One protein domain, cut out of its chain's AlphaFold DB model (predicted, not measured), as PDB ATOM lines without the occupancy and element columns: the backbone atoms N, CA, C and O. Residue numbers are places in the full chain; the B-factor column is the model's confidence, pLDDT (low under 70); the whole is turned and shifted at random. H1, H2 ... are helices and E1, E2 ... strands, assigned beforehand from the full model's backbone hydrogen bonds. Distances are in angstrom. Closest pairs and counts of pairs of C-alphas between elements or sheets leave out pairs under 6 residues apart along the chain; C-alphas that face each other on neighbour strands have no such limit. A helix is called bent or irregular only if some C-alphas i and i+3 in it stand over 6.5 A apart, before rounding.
ATOM      1  N   GLY A 324     116.468  93.217  92.172       70.50
ATOM      2  CA  GLY A 324     115.682  93.191  90.950       70.50
ATOM      3  C   GLY A 324     114.460  94.098  91.030       70.50
ATOM      4  O   GLY A 324     113.986  94.564  90.009       70.50
ATOM      5  N   VAL A 325     113.947  94.389  92.221       73.00
ATOM      6  CA  VAL A 325     112.819  95.306  92.394       73.00
ATOM      7  C   VAL A 325     113.306  96.748  92.284       73.00
ATOM      8  O   VAL A 325     112.883  97.465  91.376       73.00
ATOM      9  N   ARG A 326     114.322  97.110  93.071       77.00
ATOM     10  CA  ARG A 326     114.964  98.433  93.023       77.00
ATOM     11  C   ARG A 326     115.433  98.823  91.631       77.00
ATOM     12  O   ARG A 326     115.184  99.937  91.178       77.00
ATOM     13  N   THR A 327     116.111  97.908  90.942       79.00
ATOM     14  CA  THR A 327     116.613  98.145  89.585       79.00
ATOM     15  C   THR A 327     115.464  98.386  88.612       79.00
ATOM     16  O   THR A 327     115.555  99.289  87.785       79.00
ATOM     17  N   ARG A 328     114.359  97.640  88.736       81.69
ATOM     18  CA  ARG A 328     113.172  97.831  87.895       81.69
ATOM     19  C   ARG A 328     112.529  99.201  88.118       81.69
ATOM     20  O   ARG A 328     112.277  99.902  87.140       81.69
ATOM     21  N   HIS A 329     112.356  99.624  89.371       81.94
ATOM     22  CA  HIS A 329     111.873 100.974  89.682       81.94
ATOM     23  C   HIS A 329     112.804 102.060  89.145       81.94
ATOM     24  O   HIS A 329     112.338 103.014  88.522       81.94
ATOM     25  N   ALA A 330     114.118 101.896  89.310       86.06
ATOM     26  CA  ALA A 330     115.103 102.854  88.818       86.06
ATOM     27  C   ALA A 330     115.089 102.970  87.282       86.06
ATOM     28  O   ALA A 330     115.101 104.080  86.753       86.06
ATOM     29  N   MET A 331     115.008 101.848  86.559       88.75
ATOM     30  CA  MET A 331     114.896 101.836  85.093       88.75
ATOM     31  C   MET A 331     113.605 102.509  84.617       88.75
ATOM     32  O   MET A 331     113.633 103.313  83.685       88.75
ATOM     33  N   GLN A 332     112.481 102.237  85.283       86.69
ATOM     34  CA  GLN A 332     111.200 102.859  84.963       86.69
ATOM     35  C   GLN A 332     111.211 104.370  85.216       86.69
ATOM     36  O   GLN A 332     110.789 105.143  84.352       86.69
ATOM     37  N   ALA A 333     111.705 104.805  86.377       89.00
ATOM     38  CA  ALA A 333     111.841 106.220  86.707       89.00
ATOM     39  C   ALA A 333     112.764 106.922  85.705       89.00
ATOM     40  O   ALA A 333     112.462 108.019  85.234       89.00
ATOM     41  N   ARG A 334     113.851 106.255  85.301       90.81
ATOM     42  CA  ARG A 334     114.774 106.788  84.305       90.81
ATOM     43  C   ARG A 334     114.131 106.961  82.933       90.81
ATOM     44  O   ARG A 334     114.331 107.999  82.304       90.81
ATOM     45  N   PHE A 335     113.357 105.978  82.482       91.31
ATOM     46  CA  PHE A 335     112.603 106.065  81.232       91.31
ATOM     47  C   PHE A 335     111.687 107.298  81.223       91.31
ATOM     48  O   PHE A 335     111.705 108.077  80.272       91.31
ATOM     49  N   GLN A 336     110.949 107.523  82.315       91.12
ATOM     50  CA  GLN A 336     110.073 108.692  82.441       91.12
ATOM     51  C   GLN A 336     110.859 110.007  82.519       91.12
ATOM     52  O   GLN A 336     110.470 110.991  81.890       91.12
ATOM     53  N   ALA A 337     112.001 110.023  83.213       91.31
ATOM     54  CA  ALA A 337     112.864 111.198  83.303       91.31
ATOM     55  C   ALA A 337     113.384 111.650  81.926       91.31
ATOM     56  O   ALA A 337     113.387 112.846  81.647       91.31
ATOM     57  N   LEU A 338     113.746 110.717  81.036       91.31
ATOM     58  CA  LEU A 338     114.170 111.044  79.667       91.31
ATOM     59  C   LEU A 338     113.040 111.683  78.843       91.31
ATOM     60  O   LEU A 338     113.279 112.638  78.099       91.31
ATOM     61  N   ILE A 339     111.806 111.192  78.993       92.00
ATOM     62  CA  ILE A 339     110.628 111.772  78.330       92.00
ATOM     63  C   ILE A 339     110.367 113.185  78.859       92.00
ATOM     64  O   ILE A 339     110.251 114.122  78.068       92.00
ATOM     65  N   ALA A 340     110.335 113.353  80.183       91.12
ATOM     66  CA  ALA A 340     110.112 114.643  80.830       91.12
ATOM     67  C   ALA A 340     111.223 115.658  80.511       91.12
ATOM     68  O   ALA A 340     110.955 116.843  80.316       91.12
ATOM     69  N   HIS A 341     112.478 115.209  80.408       90.38
ATOM     70  CA  HIS A 341     113.585 116.048  79.961       90.38
ATOM     71  C   HIS A 341     113.375 116.524  78.519       90.38
ATOM     72  O   HIS A 341     113.459 117.722  78.263       90.38
ATOM     73  N   CYS A 342     113.032 115.620  77.594       90.25
ATOM     74  CA  CYS A 342     112.767 115.986  76.200       90.25
ATOM     75  C   CYS A 342     111.598 116.973  76.069       90.25
ATOM     76  O   CYS A 342     111.691 117.915  75.290       90.25
ATOM     77  N   ALA A 343     110.531 116.812  76.857       90.00
ATOM     78  CA  ALA A 343     109.369 117.704  76.815       90.00
ATOM     79  C   ALA A 343     109.707 119.175  77.138       90.00
ATOM     80  O   ALA A 343     109.003 120.073  76.690       90.00
ATOM     81  N   ARG A 344     110.804 119.436  77.864       90.00
ATOM     82  CA  ARG A 344     111.274 120.794  78.191       90.00
ATOM     83  C   ARG A 344     112.157 121.430  77.112       90.00
ATOM     84  O   ARG A 344     112.557 122.579  77.263       90.00
ATOM     85  N   LEU A 345     112.492 120.704  76.043       87.94
ATOM     86  CA  LEU A 345     113.426 121.152  75.010       87.94
ATOM     87  C   LEU A 345     112.714 121.318  73.666       87.94
ATOM     88  O   LEU A 345     112.282 120.335  73.061       87.94
ATOM     89  N   LEU A 346     112.676 122.547  73.144       86.38
ATOM     90  CA  LEU A 346     112.044 122.860  71.855       86.38
ATOM     91  C   LEU A 346     112.522 121.950  70.701       86.38
ATOM     92  O   LEU A 346     111.664 121.381  70.028       86.38
ATOM     93  N   PRO A 347     113.837 121.677  70.510       82.00
ATOM     94  CA  PRO A 347     114.314 120.793  69.435       82.00
ATOM     95  C   PRO A 347     113.850 119.336  69.549       82.00
ATOM     96  O   PRO A 347     114.046 118.540  68.631       82.00
ATOM     97  N   CYS A 348     113.316 118.970  70.710       82.12
ATOM     98  CA  CYS A 348     112.879 117.638  71.077       82.12
ATOM     99  C   CYS A 348     111.345 117.532  70.959       82.12
ATOM    100  O   CYS A 348     110.851 116.512  70.478       82.12
ATOM    101  N   ALA A 349     110.625 118.608  71.304       73.62
ATOM    102  CA  ALA A 349     109.171 118.738  71.201       73.62
ATOM    103  C   ALA A 349     108.655 118.878  69.756       73.62
ATOM    104  O   ALA A 349     107.613 118.325  69.433       73.62
ATOM    105  N   ILE A 350     109.395 119.555  68.870       81.00
ATOM    106  CA  ILE A 350     108.980 119.776  67.465       81.00
ATOM    107  C   ILE A 350     109.296 118.598  66.527       81.00
ATOM    108  O   ILE A 350     109.149 118.703  65.311       81.00
ATOM    109  N   ARG A 351     109.813 117.483  67.056       82.44
ATOM    110  CA  ARG A 351     110.218 116.325  66.245       82.44
ATOM    111  C   ARG A 351     109.009 115.441  65.918       82.44
ATOM    112  O   ARG A 351     108.183 115.221  66.797       82.44
ATOM    113  N   PRO A 352     108.964 114.826  64.718       78.00
ATOM    114  CA  PRO A 352     107.855 113.952  64.321       78.00
ATOM    115  C   PRO A 352     107.756 112.682  65.180       78.00
ATOM    116  O   PRO A 352     106.666 112.171  65.410       78.00
ATOM    117  N   ILE A 353     108.886 112.185  65.696       83.88
ATOM    118  CA  ILE A 353     108.922 111.073  66.652       83.88
ATOM    119  C   ILE A 353     109.196 111.643  68.045       83.88
ATOM    120  O   ILE A 353     110.319 112.069  68.349       83.88
ATOM    121  N   GLY A 354     108.173 111.624  68.901       88.19
ATOM    122  CA  GLY A 354     108.298 112.005  70.308       88.19
ATOM    123  C   GLY A 354     109.217 111.058  71.092       88.19
ATOM    124  O   GLY A 354     109.373 109.888  70.739       88.19
ATOM    125  N   ALA A 355     109.812 111.537  72.192       90.75
ATOM    126  CA  ALA A 355     110.770 110.747  72.982       90.75
ATOM    127  C   ALA A 355     110.212 109.404  73.467       90.75
ATOM    128  O   ALA A 355     110.911 108.400  73.395       90.75
ATOM    129  N   GLY A 356     108.953 109.353  73.911       91.31
ATOM    130  CA  GLY A 356     108.342 108.095  74.350       91.31
ATOM    131  C   GLY A 356     108.222 107.061  73.224       91.31
ATOM    132  O   GLY A 356     108.454 105.877  73.454       91.31
ATOM    133  N   ALA A 357     107.906 107.501  72.001       91.69
ATOM    134  CA  ALA A 357     107.861 106.629  70.827       91.69
ATOM    135  C   ALA A 357     109.268 106.181  70.406       91.69
ATOM    136  O   ALA A 357     109.467 105.004  70.131       91.69
ATOM    137  N   LEU A 358     110.255 107.085  70.440       92.88
ATOM    138  CA  LEU A 358     111.656 106.755  70.164       92.88
ATOM    139  C   LEU A 358     112.190 105.693  71.136       92.88
ATOM    140  O   LEU A 358     112.775 104.705  70.704       92.88
ATOM    141  N   LEU A 359     111.992 105.890  72.443       93.88
ATOM    142  CA  LEU A 359     112.486 104.971  73.469       93.88
ATOM    143  C   LEU A 359     111.805 103.597  73.362       93.88
ATOM    144  O   LEU A 359     112.498 102.583  73.384       93.88
ATOM    145  N   ARG A 360     110.474 103.548  73.192       94.00
ATOM    146  CA  ARG A 360     109.751 102.279  72.982       94.00
ATOM    147  C   ARG A 360     110.178 101.579  71.700       94.00
ATOM    148  O   ARG A 360     110.529 100.412  71.762       94.00
ATOM    149  N   GLY A 361     110.265 102.305  70.584       93.88
ATOM    150  CA  GLY A 361     110.700 101.740  69.306       93.88
ATOM    151  C   GLY A 361     112.099 101.122  69.375       93.88
ATOM    152  O   GLY A 361     112.332 100.068  68.792       93.88
ATOM    153  N   TRP A 362     113.017 101.719  70.143       94.94
ATOM    154  CA  TRP A 362     114.315 101.104  70.414       94.94
ATOM    155  C   TRP A 362     114.204  99.816  71.230       94.94
ATOM    156  O   TRP A 362     114.823  98.828  70.846       94.94
ATOM    157  N   LEU A 363     113.428  99.811  72.323       95.06
ATOM    158  CA  LEU A 363     113.211  98.614  73.149       95.06
ATOM    159  C   LEU A 363     112.566  97.482  72.346       95.06
ATOM    160  O   LEU A 363     113.066  96.362  72.381       95.06
ATOM    161  N   ASP A 364     111.521  97.787  71.579       93.50
ATOM    162  CA  ASP A 364     110.860  96.848  70.674       93.50
ATOM    163  C   ASP A 364     111.835  96.310  69.632       93.50
ATOM    164  O   ASP A 364     111.951  95.097  69.456       93.50
ATOM    165  N   GLY A 365     112.594  97.194  68.982       93.94
ATOM    166  CA  GLY A 365     113.560  96.812  67.958       93.94
ATOM    167  C   GLY A 365     114.624  95.844  68.479       93.94
ATOM    168  O   GLY A 365     114.888  94.825  67.841       93.94
ATOM    169  N   VAL A 366     115.208  96.114  69.652       94.06
ATOM    170  CA  VAL A 366     116.236  95.232  70.237       94.06
ATOM    171  C   VAL A 366     115.656  94.000  70.934       94.06
ATOM    172  O   VAL A 366     116.381  93.024  71.111       94.06
ATOM    173  N   ALA A 367     114.371  94.010  71.307       91.81
ATOM    174  CA  ALA A 367     113.665  92.815  71.768       91.81
ATOM    175  C   ALA A 367     113.457  91.815  70.619       91.81
ATOM    176  O   ALA A 367     113.677  90.621  70.808       91.81
ATOM    177  N   HIS A 368     113.088  92.303  69.430       93.88
ATOM    178  CA  HIS A 368     112.892  91.467  68.242       93.88
ATOM    179  C   HIS A 368     114.218  91.045  67.594       93.88
ATOM    180  O   HIS A 368     114.383  89.888  67.216       93.88
ATOM    181  N   ALA A 369     115.170  91.973  67.460       94.31
ATOM    182  CA  ALA A 369     116.435  91.756  66.759       94.31
ATOM    183  C   ALA A 369     117.629  92.329  67.552       94.31
ATOM    184  O   ALA A 369     118.194  93.368  67.179       94.31
ATOM    185  N   PRO A 370     118.041  91.666  68.650       94.50
ATOM    186  CA  PRO A 370     119.211  92.068  69.424       94.50
ATOM    187  C   PRO A 370     120.481  91.972  68.573       94.50
ATOM    188  O   PRO A 370     120.619  91.084  67.732       94.50
ATOM    189  N   PHE A 371     121.438  92.868  68.802       93.94
ATOM    190  CA  PHE A 371     122.651  92.963  67.982       93.94
ATOM    191  C   PHE A 371     123.918  93.108  68.825       93.94
ATOM    192  O   PHE A 371     123.856  93.344  70.029       93.94
ATOM    193  N   LEU A 372     125.084  92.951  68.195       92.06
ATOM    194  CA  LEU A 372     126.382  93.154  68.838       92.06
ATOM    195  C   LEU A 372     126.943  94.527  68.460       92.06
ATOM    196  O   LEU A 372     127.079  94.839  67.279       92.06
ATOM    197  N   LEU A 373     127.281  95.330  69.464       91.56
ATOM    198  CA  LEU A 373     128.005  96.588  69.311       91.56
ATOM    199  C   LEU A 373     129.498  96.337  69.536       91.56
ATOM    200  O   LEU A 373     129.863  95.809  70.583       91.56
ATOM    201  N   SER A 374     130.349  96.722  68.587       89.81
ATOM    202  CA  SER A 374     131.807  96.541  68.675       89.81
ATOM    203  C   SER A 374     132.495  97.853  69.033       89.81
ATOM    204  O   SER A 374     132.251  98.858  68.375       89.81
ATOM    205  N   HIS A 375     133.381  97.853  70.027       88.94
ATOM    206  CA  HIS A 375     134.161  99.037  70.392       88.94
ATOM    207  C   HIS A 375     135.455  98.641  71.116       88.94
ATOM    208  O   HIS A 375     135.470  97.679  71.883       88.94
ATOM    209  N   ALA A 376     136.531  99.406  70.911       84.81
ATOM    210  CA  ALA A 376     137.853  99.111  71.473       84.81
ATOM    211  C   ALA A 376     137.877  99.125  73.014       84.81
ATOM    212  O   ALA A 376     138.601  98.356  73.637       84.81
ATOM    213  N   GLU A 377     137.050  99.972  73.631       81.19
ATOM    214  CA  GLU A 377     136.902 100.051  75.094       81.19
ATOM    215  C   GLU A 377     136.103  98.886  75.705       81.19
ATOM    216  O   GLU A 377     136.052  98.754  76.929       81.19
ATOM    217  N   ILE A 378     135.456  98.044  74.891       80.19
ATOM    218  CA  ILE A 378     134.794  96.841  75.404       80.19
ATOM    219  C   ILE A 378     135.884  95.821  75.762       80.19
ATOM    220  O   ILE A 378     136.773  95.584  74.942       80.19
ATOM    221  N   PRO A 379     135.828  95.195  76.950       69.31
ATOM    222  CA  PRO A 379     136.856  94.265  77.410       69.31
ATOM    223  C   PRO A 379     137.143  93.111  76.444       69.31
ATOM    224  O   PRO A 379     136.235  92.526  75.843       69.31
ATOM    225  N   TYR A 380     138.421  92.740  76.369       61.00
ATOM    226  CA  TYR A 380     138.882  91.489  75.768       61.00
ATOM    227  C   TYR A 380     138.273  90.274  76.508       61.00
ATOM    228  O   TYR A 380     138.110  90.345  77.731       61.00
ATOM    229  N   PRO A 381     137.950  89.152  75.825       58.81
ATOM    230  CA  PRO A 381     138.192  88.862  74.404       58.81
ATOM    231  C   PRO A 381     137.099  89.328  73.449       58.81
ATOM    232  O   PRO A 381     137.318  89.357  72.243       58.81
ATOM    233  N   ALA A 382     135.917  89.668  73.961       67.81
ATOM    234  CA  ALA A 382     134.758  89.845  73.102       67.81
ATOM    235  C   ALA A 382     134.864  91.102  72.228       67.81
ATOM    236  O   ALA A 382     134.426  91.057  71.081       67.81
ATOM    237  N   HIS A 383     135.378  92.222  72.769       80.25
ATOM    238  CA  HIS A 383     135.318  93.563  72.150       80.25
ATOM    239  C   HIS A 383     133.935  93.916  71.562       80.25
ATOM    240  O   HIS A 383     133.797  94.777  70.690       80.25
ATOM    241  N   ARG A 384     132.900  93.219  72.039       84.62
ATOM    242  CA  ARG A 384     131.533  93.206  71.538       84.62
ATOM    243  C   ARG A 384     130.590  93.145  72.727       84.62
ATOM    244  O   ARG A 384     130.794  92.354  73.644       84.62
ATOM    245  N   LEU A 385     129.555  93.972  72.697       87.19
ATOM    246  CA  LEU A 385     128.513  94.047  73.712       87.19
ATOM    247  C   LEU A 385     127.173  93.723  73.057       87.19
ATOM    248  O   LEU A 385     126.787  94.368  72.083       87.19
ATOM    249  N   ARG A 386     126.457  92.737  73.597       89.94
ATOM    250  CA  ARG A 386     125.094  92.434  73.157       89.94
ATOM    251  C   ARG A 386     124.139  93.529  73.625       89.94
ATOM    252  O   ARG A 386     124.001  93.776  74.821       89.94
ATOM    253  N   VAL A 387     123.476  94.161  72.666       92.31
ATOM    254  CA  VAL A 387     122.429  95.151  72.885       92.31
ATOM    255  C   VAL A 387     121.082  94.447  72.785       92.31
ATOM    256  O   VAL A 387     120.660  94.030  71.708       92.31
ATOM    257  N   ASP A 388     120.439  94.308  73.936       91.50
ATOM    258  CA  ASP A 388     119.078  93.814  74.123       91.50
ATOM    259  C   ASP A 388     118.321  94.789  75.054       91.50
ATOM    260  O   ASP A 388     118.914  95.787  75.493       91.50
ATOM    261  N   PRO A 389     117.029  94.565  75.361       90.38
ATOM    262  CA  PRO A 389     116.269  95.509  76.177       90.38
ATOM    263  C   PRO A 389     116.874  95.738  77.567       90.38
ATOM    264  O   PRO A 389     116.865  96.866  78.062       90.38
ATOM    265  N   THR A 390     117.462  94.705  78.182       85.69
ATOM    266  CA  THR A 390     118.070  94.817  79.516       85.69
ATOM    267  C   THR A 390     119.347  95.646  79.451       85.69
ATOM    268  O   THR A 390     119.528  96.565  80.257       85.69
ATOM    269  N   THR A 391     120.219  95.381  78.473       89.19
ATOM    270  CA  THR A 391     121.445  96.163  78.274       89.19
ATOM    271  C   THR A 391     121.113  97.628  77.982       89.19
ATOM    272  O   THR A 391     121.760  98.524  78.525       89.19
ATOM    273  N   LEU A 392     120.077  97.894  77.180       92.31
ATOM    274  CA  LEU A 392     119.676  99.249  76.806       92.31
ATOM    275  C   LEU A 392     119.071 100.034  77.983       92.31
ATOM    276  O   LEU A 392     119.470 101.171  78.236       92.31
ATOM    277  N   LEU A 393     118.173  99.423  78.761       91.94
ATOM    278  CA  LEU A 393     117.643 100.039  79.984       91.94
ATOM    279  C   LEU A 393     118.752 100.301  81.012       91.94
ATOM    280  O   LEU A 393     118.761 101.342  81.672       91.94
ATOM    281  N   THR A 394     119.722  99.389  81.114       88.94
ATOM    282  CA  THR A 394     120.896  99.560  81.983       88.94
ATOM    283  C   THR A 394     121.764 100.721  81.503       88.94
ATOM    284  O   THR A 394     122.193 101.537  82.315       88.94
ATOM    285  N   ALA A 395     121.978 100.853  80.192       91.50
ATOM    286  CA  ALA A 395     122.705 101.971  79.596       91.50
ATOM    287  C   ALA A 395     122.051 103.318  79.920       91.50
ATOM    288  O   ALA A 395     122.727 104.246  80.365       91.50
ATOM    289  N   TRP A 396     120.728 103.418  79.781       91.94
ATOM    290  CA  TRP A 396     119.996 104.644  80.104       91.94
ATOM    291  C   TRP A 396     120.044 104.984  81.590       91.94
ATOM    292  O   TRP A 396     120.193 106.158  81.941       91.94
ATOM    293  N   LEU A 397     119.948 103.972  82.457       90.25
ATOM    294  CA  LEU A 397     120.118 104.128  83.899       90.25
ATOM    295  C   LEU A 397     121.516 104.656  84.237       90.25
ATOM    296  O   LEU A 397     121.636 105.664  84.928       90.25
ATOM    297  N   LEU A 398     122.566 104.025  83.707       88.19
ATOM    298  CA  LEU A 398     123.952 104.421  83.965       88.19
ATOM    299  C   LEU A 398     124.296 105.795  83.384       88.19
ATOM    300  O   LEU A 398     125.073 106.526  83.990       88.19
ATOM    301  N   ALA A 399     123.689 106.187  82.263       87.25
ATOM    302  CA  ALA A 399     123.839 107.538  81.730       87.25
ATOM    303  C   ALA A 399     123.335 108.609  82.715       87.25
ATOM    304  O   ALA A 399     123.857 109.715  82.724       87.25
ATOM    305  N   GLY A 400     122.371 108.279  83.584       85.69
ATOM    306  CA  GLY A 400     121.878 109.186  84.626       85.69
ATOM    307  C   GLY A 400     122.869 109.475  85.762       85.69
ATOM    308  O   GLY A 400     122.602 110.353  86.573       85.69
ATOM    309  N   TYR A 401     124.005 108.769  85.839       82.38
ATOM    310  CA  TYR A 401     125.041 109.017  86.854       82.38
ATOM    311  C   TYR A 401     125.992 110.173  86.488       82.38
ATOM    312  O   TYR A 401     126.792 110.584  87.327       82.38
ATOM    313  N   GLY A 402     125.951 110.673  85.248       72.06
ATOM    314  CA  GLY A 402     126.765 111.800  84.788       72.06
ATOM    315  C   GLY A 402     125.943 113.086  84.638       72.06
ATOM    316  O   GLY A 402     124.762 113.010  84.296       72.06
ATOM    317  N   PRO A 403     126.539 114.276  84.843       62.47
ATOM    318  CA  PRO A 403     125.844 115.540  84.596       62.47
ATOM    319  C   PRO A 403     125.499 115.686  83.104       62.47
ATOM    320  O   PRO A 403     126.327 115.380  82.250       62.47
ATOM    321  N   ASP A 404     124.280 116.126  82.786       58.84
ATOM    322  CA  ASP A 404     123.840 116.556  81.443       58.84
ATOM    323  C   ASP A 404     123.803 115.495  80.320       58.84
ATOM    324  O   ASP A 404     123.943 115.808  79.137       58.84
ATOM    325  N   HIS A 405     123.552 114.222  80.647       75.88
ATOM    326  CA  HIS A 405     123.535 113.146  79.641       75.88
ATOM    327  C   HIS A 405     122.171 112.904  78.976       75.88
ATOM    328  O   HIS A 405     122.114 112.196  77.976       75.88
ATOM    329  N   ASP A 406     121.065 113.465  79.466       88.25
ATOM    330  CA  ASP A 406     119.720 113.129  78.959       88.25
ATOM    331  C   ASP A 406     119.536 113.532  77.490       88.25
ATOM    332  O   ASP A 406     119.102 112.729  76.657       88.25
ATOM    333  N   SER A 407     119.950 114.753  77.148       86.19
ATOM    334  CA  SER A 407     119.987 115.228  75.763       86.19
ATOM    335  C   SER A 407     120.944 114.399  74.903       86.19
ATOM    336  O   SER A 407     120.605 114.056  73.770       86.19
ATOM    337  N   ALA A 408     122.105 114.019  75.448       87.00
ATOM    338  CA  ALA A 408     123.084 113.191  74.748       87.00
ATOM    339  C   ALA A 408     122.551 111.776  74.469       87.00
ATOM    340  O   ALA A 408     122.739 111.264  73.368       87.00
ATOM    341  N   VAL A 409     121.828 111.169  75.415       90.50
ATOM    342  CA  VAL A 409     121.169 109.865  75.245       90.50
ATOM    343  C   VAL A 409     120.142 109.940  74.123       90.50
ATOM    344  O   VAL A 409     120.181 109.133  73.197       90.50
ATOM    345  N   LEU A 410     119.255 110.936  74.155       90.44
ATOM    346  CA  LEU A 410     118.227 111.104  73.126       90.44
ATOM    347  C   LEU A 410     118.830 111.402  71.746       90.44
ATOM    348  O   LEU A 410     118.327 110.907  70.737       90.44
ATOM    349  N   ALA A 411     119.905 112.189  71.679       88.81
ATOM    350  CA  ALA A 411     120.626 112.454  70.436       88.81
ATOM    351  C   ALA A 411     121.307 111.188  69.892       88.81
ATOM    352  O   ALA A 411     121.153 110.873  68.712       88.81
ATOM    353  N   ALA A 412     121.998 110.431  70.750       91.00
ATOM    354  CA  ALA A 412     122.648 109.177  70.380       91.00
ATOM    355  C   ALA A 412     121.637 108.149  69.857       91.00
ATOM    356  O   ALA A 412     121.866 107.562  68.805       91.00
ATOM    357  N   LEU A 413     120.482 107.998  70.516       92.38
ATOM    358  CA  LEU A 413     119.403 107.115  70.061       92.38
ATOM    359  C   LEU A 413     118.865 107.508  68.681       92.38
ATOM    360  O   LEU A 413     118.573 106.638  67.869       92.38
ATOM    361  N   ARG A 414     118.738 108.806  68.389       90.81
ATOM    362  CA  ARG A 414     118.292 109.264  67.063       90.81
ATOM    363  C   ARG A 414     119.341 108.998  65.995       90.81
ATOM    364  O   ARG A 414     119.011 108.463  64.945       90.81
ATOM    365  N   HIS A 415     120.599 109.336  66.261       91.69
ATOM    366  CA  HIS A 415     121.681 109.069  65.317       91.69
ATOM    367  C   HIS A 415     121.904 107.567  65.094       91.69
ATOM    368  O   HIS A 415     122.302 107.153  64.006       91.69
ATOM    369  N   ALA A 416     121.614 106.745  66.102       93.25
ATOM    370  CA  ALA A 416     121.738 105.301  66.013       93.25
ATOM    371  C   ALA A 416     120.678 104.635  65.116       93.25
ATOM    372  O   ALA A 416     120.838 103.465  64.776       93.25
ATOM    373  N   LEU A 417     119.632 105.366  64.696       90.31
ATOM    374  CA  LEU A 417     118.649 104.868  63.726       90.31
ATOM    375  C   LEU A 417     119.278 104.636  62.346       90.31
ATOM    376  O   LEU A 417     118.859 103.730  61.634       90.31
ATOM    377  N   THR A 418     120.288 105.434  61.979       91.94
ATOM    378  CA  THR A 418     121.022 105.289  60.712       91.94
ATOM    379  C   THR A 418     122.313 104.497  60.877       91.94
ATOM    380  O   THR A 418     122.702 103.764  59.976       91.94
ATOM    381  N   ASP A 419     122.987 104.641  62.019       93.38
ATOM    382  CA  ASP A 419     124.253 103.966  62.301       93.38
ATOM    383  C   ASP A 419     124.306 103.512  63.761       93.38
ATOM    384  O   ASP A 419     124.580 104.299  64.670       93.38
ATOM    385  N   ARG A 420     124.097 102.211  63.982       92.44
ATOM    386  CA  ARG A 420     124.060 101.605  65.320       92.44
ATOM    387  C   ARG A 420     125.339 101.841  66.133       92.44
ATOM    388  O   ARG A 420     125.258 101.821  67.360       92.44
ATOM    389  N   GLN A 421     126.489 102.114  65.506       90.94
ATOM    390  CA  GLN A 421     127.728 102.422  66.234       90.94
ATOM    391  C   GLN A 421     127.633 103.720  67.040       90.94
ATOM    392  O   GLN A 421     128.241 103.849  68.105       90.94
ATOM    393  N   ARG A 422     126.774 104.656  66.618       91.75
ATOM    394  CA  ARG A 422     126.524 105.918  67.330       91.75
ATOM    395  C   ARG A 422     125.809 105.744  68.669       91.75
ATOM    396  O   ARG A 422     125.674 106.714  69.412       91.75
ATOM    397  N   LEU A 423     125.397 104.523  69.010       91.50
ATOM    398  CA  LEU A 423     124.865 104.191  70.328       91.50
ATOM    399  C   LEU A 423     125.965 104.132  71.406       91.50
ATOM    400  O   LEU A 423     125.654 104.249  72.594       91.50
ATOM    401  N   TRP A 424     127.244 104.001  71.020       90.44
ATOM    402  CA  TRP A 424     128.368 103.805  71.944       90.44
ATOM    403  C   TRP A 424     128.409 104.759  73.153       90.44
ATOM    404  O   TRP A 424     128.546 104.249  74.267       90.44
ATOM    405  N   PRO A 425     128.209 106.088  73.021       86.62
ATOM    406  CA  PRO A 425     128.250 106.995  74.170       86.62
ATOM    407  C   PRO A 425     127.260 106.624  75.283       86.62
ATOM    408  O   PRO A 425     127.539 106.839  76.460       86.62
ATOM    409  N   THR A 426     126.124 106.014  74.926       88.56
ATOM    410  CA  THR A 426     125.138 105.524  75.904       88.56
ATOM    411  C   THR A 426     125.530 104.169  76.495       88.56
ATOM    412  O   THR A 426     125.264 103.900  77.663       88.56
ATOM    413  N   MET A 427     126.234 103.334  75.727       89.88
ATOM    414  CA  MET A 427     126.596 101.963  76.102       89.88
ATOM    415  C   MET A 427     127.916 101.861  76.871       89.88
ATOM    416  O   MET A 427     128.138 100.876  77.578       89.88
ATOM    417  N   ALA A 428     128.777 102.879  76.794       86.25
ATOM    418  CA  ALA A 428     130.087 102.897  77.442       86.25
ATOM    419  C   ALA A 428     130.011 102.660  78.962       86.25
ATOM    420  O   ALA A 428     130.922 102.084  79.556       86.25
ATOM    421  N   GLY A 429     128.926 103.098  79.615       84.75
ATOM    422  CA  GLY A 429     128.675 102.813  81.031       84.75
ATOM    423  C   GLY A 429     128.495 101.317  81.306       84.75
ATOM    424  O   GLY A 429     129.111 100.785  82.229       84.75
ATOM    425  N   VAL A 430     127.715 100.626  80.470       85.88
ATOM    426  CA  VAL A 430     127.474  99.179  80.591       85.88
ATOM    427  C   VAL A 430     128.750  98.397  80.313       85.88
ATOM    428  O   VAL A 430     129.100  97.510  81.082       85.88
ATOM    429  N   ALA A 431     129.497  98.769  79.271       81.50
ATOM    430  CA  ALA A 431     130.774  98.132  78.959       81.50
ATOM    431  C   ALA A 431     131.769  98.231  80.130       81.50
ATOM    432  O   ALA A 431     132.400  97.238  80.489       81.50
ATOM    433  N   ARG A 432     131.860  99.401  80.781       77.56
ATOM    434  CA  ARG A 432     132.694  99.604  81.980       77.56
ATOM    435  C   ARG A 432     132.214  98.794  83.181       77.56
ATOM    436  O   ARG A 432     133.046  98.279  83.926       77.56
ATOM    437  N   LEU A 433     130.899  98.664  83.366       75.75
ATOM    438  CA  LEU A 433     130.333  97.810  84.411       75.75
ATOM    439  C   LEU A 433     130.741  96.342  84.187       75.75
ATOM    440  O   LEU A 433     131.254  95.705  85.107       75.75
ATOM    441  N   SER A 434     130.622  95.851  82.950       66.50
ATOM    442  CA  SER A 434     130.993  94.485  82.551       66.50
ATOM    443  C   SER A 434     132.506  94.223  82.529       66.50
ATOM    444  O   SER A 434     132.935  93.083  82.656       66.50
ATOM    445  N   ALA A 435     133.348  95.254  82.410       60.16
ATOM    446  CA  ALA A 435     134.810  95.132  82.485       60.16
ATOM    447  C   ALA A 435     135.331  94.732  83.866       60.16
ATOM    448  O   ALA A 435     136.427  94.187  83.996       60.16
ATOM    449  N   GLY A 436     134.558  95.041  84.908       59.44
ATOM    450  CA  GLY A 436     134.933  94.808  86.294       59.44
ATOM    451  C   GLY A 436     134.169  93.680  86.973       59.44
ATOM    452  O   GLY A 436     134.523  93.363  88.107       59.44
ATOM    453  N   THR A 437     133.150  93.090  86.335       58.94
ATOM    454  CA  THR A 437     132.250  92.111  86.971       58.94
ATOM    455  C   THR A 437     133.036  90.964  87.575       58.94
ATOM    456  O   THR A 437     133.008  90.828  88.787       58.94
ATOM    457  N   ALA A 438     133.875  90.256  86.817       57.78
ATOM    458  CA  ALA A 438     134.640  89.117  87.341       57.78
ATOM    459  C   ALA A 438     135.430  89.427  88.637       57.78
ATOM    460  O   ALA A 438     135.424  88.635  89.578       57.78
ATOM    461  N   MET A 439     136.056  90.605  88.740       65.31
ATOM    462  CA  MET A 439     136.817  91.012  89.936       65.31
ATOM    463  C   MET A 439     135.949  91.564  91.074       65.31
ATOM    464  O   MET A 439     136.414  91.675  92.207       65.31
ATOM    465  N   ARG A 440     134.717  91.978  90.776       78.06
ATOM    466  CA  ARG A 440     133.783  92.563  91.744       78.06
ATOM    467  C   ARG A 440     132.769  91.546  92.245       78.06
ATOM    468  O   ARG A 440     132.344  91.671  93.387       78.06
ATOM    469  N   THR A 441     132.428  90.540  91.443       82.50
ATOM    470  CA  THR A 441     131.396  89.526  91.690       82.50
ATOM    471  C   THR A 441     131.554  88.864  93.062       82.50
ATOM    472  O   THR A 441     130.576  88.885  93.813       82.50
ATOM    473  N   PRO A 442     132.747  88.388  93.488       87.31
ATOM    474  CA  PRO A 442     132.887  87.777  94.810       87.31
ATOM    475  C   PRO A 442     132.560  88.744  95.948       87.31
ATOM    476  O   PRO A 442     131.803  88.400  96.854       87.31
ATOM    477  N   VAL A 443     133.079  89.977  95.898       89.75
ATOM    478  CA  VAL A 443     132.822  90.994  96.931       89.75
ATOM    479  C   VAL A 443     131.364  91.446  96.894       89.75
ATOM    480  O   VAL A 443     130.729  91.544  97.944       89.75
ATOM    481  N   PHE A 444     130.824  91.697  95.701       87.19
ATOM    482  CA  PHE A 444     129.458  92.159  95.482       87.19
ATOM    483  C   PHE A 444     128.452  91.181  96.090       87.19
ATOM    484  O   PHE A 444     127.684  91.555  96.980       87.19
ATOM    485  N   TRP A 445     128.509  89.912  95.683       84.88
ATOM    486  CA  TRP A 445     127.557  88.901  96.131       84.88
ATOM    487  C   TRP A 445     127.788  88.486  97.586       84.88
ATOM    488  O   TRP A 445     126.818  88.386  98.335       84.88
ATOM    489  N   SER A 446     129.039  88.386  98.053       86.94
ATOM    490  CA  SER A 446     129.318  88.115  99.476       86.94
ATOM    491  C   SER A 446     128.792  89.218 100.397       86.94
ATOM    492  O   SER A 446     128.264  88.952 101.476       86.94
ATOM    493  N   SER A 447     128.910  90.483  99.981       87.25
ATOM    494  CA  SER A 447     128.389  91.620 100.748       87.25
ATOM    495  C   SER A 447     126.872  91.646 100.741       87.25
ATOM    496  O   SER A 447     126.251  91.868 101.779       87.25
ATOM    497  N   ARG A 448     126.278  91.426  99.566       82.00
ATOM    498  CA  ARG A 448     124.839  91.526  99.367       82.00
ATOM    499  C   ARG A 448     124.089  90.400 100.062       82.00
ATOM    500  O   ARG A 448     123.118  90.674 100.754       82.00
ATOM    501  N   CYS A 449     124.571  89.168  99.949       79.56
ATOM    502  CA  CYS A 449     123.950  88.019 100.604       79.56
ATOM    503  C   CYS A 449     124.144  88.015 102.125       79.56
ATOM    504  O   CYS A 449     123.389  87.363 102.838       79.56
ATOM    505  N   ALA A 450     125.094  88.800 102.647       78.75
ATOM    506  CA  ALA A 450     125.208  89.072 104.079       78.75
ATOM    507  C   ALA A 450     124.179  90.107 104.595       78.75
ATOM    508  O   ALA A 450     124.052  90.305 105.809       78.75
ATOM    509  N   VAL A 451     123.452  90.797 103.707       74.88
ATOM    510  CA  VAL A 451     122.302  91.627 104.080       74.88
ATOM    511  C   VAL A 451     121.082  90.716 104.149       74.88
ATOM    512  O   VAL A 451     120.676  90.126 103.154       74.88
ATOM    513  N   ARG A 452     120.507  90.579 105.347       62.47
ATOM    514  CA  ARG A 452     119.321  89.751 105.566       62.47
ATOM    515  C   ARG A 452     118.156  90.367 104.791       62.47
ATOM    516  O   ARG A 452     117.697  91.449 105.148       62.47
ATOM    517  N   MET A 453     117.721  89.703 103.727       54.25
ATOM    518  CA  MET A 453     116.514  90.090 103.001       54.25
ATOM    519  C   MET A 453     115.301  89.542 103.762       54.25
ATOM    520  O   MET A 453     115.379  88.413 104.257       54.25
ATOM    521  N   PRO A 454     114.203  90.300 103.920       45.19
ATOM    522  CA  PRO A 454     112.966  89.746 104.436       45.19
ATOM    523  C   PRO A 454     112.552  88.591 103.524       45.19
ATOM    524  O   PRO A 454     112.403  88.745 102.312       45.19
ATOM    525  N   VAL A 455     112.445  87.406 104.118       40.16
ATOM    526  CA  VAL A 455     112.005  86.195 103.430       40.16
ATOM    527  C   VAL A 455     110.483  86.268 103.376       40.16
ATOM    528  O   VAL A 455     109.818  86.139 104.399       40.16
ATOM    529  N   LEU A 469     106.691  98.887  80.642       64.44
ATOM    530  CA  LEU A 469     108.028  98.257  80.593       64.44
ATOM    531  C   LEU A 469     108.073  96.806  81.084       64.44
ATOM    532  O   LEU A 469     109.107  96.156  80.943       64.44
ATOM    533  N   THR A 470     106.974  96.274  81.623       64.06
ATOM    534  CA  THR A 470     106.896  94.950  82.272       64.06
ATOM    535  C   THR A 470     107.502  93.817  81.441       64.06
ATOM    536  O   THR A 470     108.146  92.940  82.009       64.06
ATOM    537  N   GLY A 471     107.348  93.856  80.111       64.44
ATOM    538  CA  GLY A 471     107.896  92.852  79.193       64.44
ATOM    539  C   GLY A 471     109.411  92.926  78.960       64.44
ATOM    540  O   GLY A 471     109.998  91.933  78.545       64.44
ATOM    541  N   TYR A 472     110.060  94.061  79.245       67.38
ATOM    542  CA  TYR A 472     111.502  94.264  79.017       67.38
ATOM    543  C   TYR A 472     112.337  94.194  80.297       67.38
ATOM    544  O   TYR A 472     113.566  94.178  80.235       67.38
ATOM    545  N   LEU A 473     111.691  94.227  81.464       69.81
ATOM    546  CA  LEU A 473     112.382  94.296  82.742       69.81
ATOM    547  C   LEU A 473     112.986  92.933  83.125       69.81
ATOM    548  O   LEU A 473     112.316  91.905  82.995       69.81
ATOM    549  N   PRO A 474     114.229  92.902  83.645       59.62
ATOM    550  CA  PRO A 474     114.898  91.653  83.981       59.62
ATOM    551  C   PRO A 474     114.170  90.897  85.101       59.62
ATOM    552  O   PRO A 474     113.513  91.490  85.967       59.62
ATOM    553  N   ARG A 475     114.324  89.566  85.108       60.19
ATOM    554  CA  ARG A 475     113.811  88.707  86.186       60.19
ATOM    555  C   ARG A 475     114.431  89.103  87.528       60.19
ATOM    556  O   ARG A 475     115.595  89.489  87.610       60.19
ATOM    557  N   VAL A 476     113.661  88.958  88.606       57.94
ATOM    558  CA  VAL A 476     114.192  89.118  89.965       57.94
ATOM    559  C   VAL A 476     115.044  87.898  90.299       57.94
ATOM    560  O   VAL A 476     114.514  86.825  90.577       57.94
ATOM    561  N   LEU A 477     116.364  88.067  90.271       55.69
ATOM    562  CA  LEU A 477     117.309  87.029  90.673       55.69
ATOM    563  C   LEU A 477     117.237  86.789  92.191       55.69
ATOM    564  O   LEU A 477     117.110  87.741  92.970       55.69
ATOM    565  N   ARG A 478     117.404  85.526  92.622       63.00
ATOM    566  CA  ARG A 478     117.590  85.139  94.038       63.00
ATOM    567  C   ARG A 478     118.901  84.369  94.285       63.00
ATOM    568  O   ARG A 478     118.864  83.240  94.772       63.00
ATOM    569  N   PRO A 479     120.083  84.949  94.010       63.81
ATOM    570  CA  PRO A 479     121.328  84.179  94.068       63.81
ATOM    571  C   PRO A 479     121.730  83.792  95.493       63.81
ATOM    572  O   PRO A 479     122.371  82.770  95.720       63.81
TER     573      PRO A 479
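Overview. This is residues 324 to 455 and 469 to 479 of the 506 residues of the protein "Alpha/beta fold hydrolase" of Salinisphaera sp. Q1T1-3 (UniProt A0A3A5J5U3). What shape is this? It is a cluster of crossed helices, with H4 at the middle and H1, H3, H5 and the arm H6a packed round it. A small hairpin of E1 and E2 packs on H6a, and residues 437 to 444, in the bent helix H6, stick out. What is it built of? 143 residues are printed, with six named helices and two named strands in the order H1 H2 H3 E1 E2 H4 H5 H6; the class is mostly helix and the sheet E1 - E2 is antiparallel. How large is it? It is compact, with a radius of gyration of the C-alphas of 16.2 A, and spans 50 by 37 by 31 A.

Arrangement. What does the first helix touch? H1, residues 324 to 343, touches H4, residues 389 to 399, with 330 to 335 alone, at a steep tilt of 67 degrees, the same way; the closest C-alphas, of Met 331 and Leu 397, are 5.8 A apart. H2, residues 346 to 349, and H1 only just touch, only at the corner, with 3 pairs of C-alphas within 8 A, the closest those of Cys 342 and Cys 348, 5.4 A. What follows H2? H3, residues 355 to 368, touches H1 with 355 to 359 alone, opposite ways at a steep tilt of 45 degrees; the closest C-alphas, of Ile 339 and Ala 355, are 5.4 A apart. E1, residues 371 to 374, and E2, residues 384 to 387, form an antiparallel hairpin, with N 373 and O 385 within hydrogen-bond range at 2.8 A. What comes after H4? H5, residues 405 to 415, forms a helical hairpin with H4, the closest C-alphas being those of Ala 399 and His 405, 6.0 A. H6, residues 420 to 449, was assigned as one helix by its hydrogen bonds but is bent, C-alphas 435 and 438 being 7.7 A apart; its arms are H6a, residues 420 to 435, and H6b, residues 438 to 449. H6a touches H4 with 426 to 430 alone, about perpendicular at 81 degrees, the closest C-alphas being those of Ala 395 and Met 427, 5.2 A; H6b touches no helix. Are the helix backbones complete? Every O i to N i+4 pair is within hydrogen-bond range in H1, H3, H4 and H5, against 7 of 12 in H6a and 6 of 8 in H6b; H2 is too short for such a pair.

Along the chain. Where does H1 run? From C-alpha 324 at (115.682, 93.191, 90.950) to C-alpha 343 at (109.369, 117.704, 76.815) it measures 29.0 A. How long are the others? H3 measures 20.0 A, H4 15.3 A, H5 15.0 A, H6a 21.3 A and H6b 17.1 A, ending at C-alpha 449 at (123.950, 88.019, 100.604).

Size, cuts and confidence. Is anything missing? Residues 456 to 468 are not printed, and C-alphas 455 and 469 are 26.1 A apart across the cut. Where is confidence low? The pLDDT is under 70 at residues 379 to 382, 403 to 404, 434 to 439, 452 to 455 and 469 to 479.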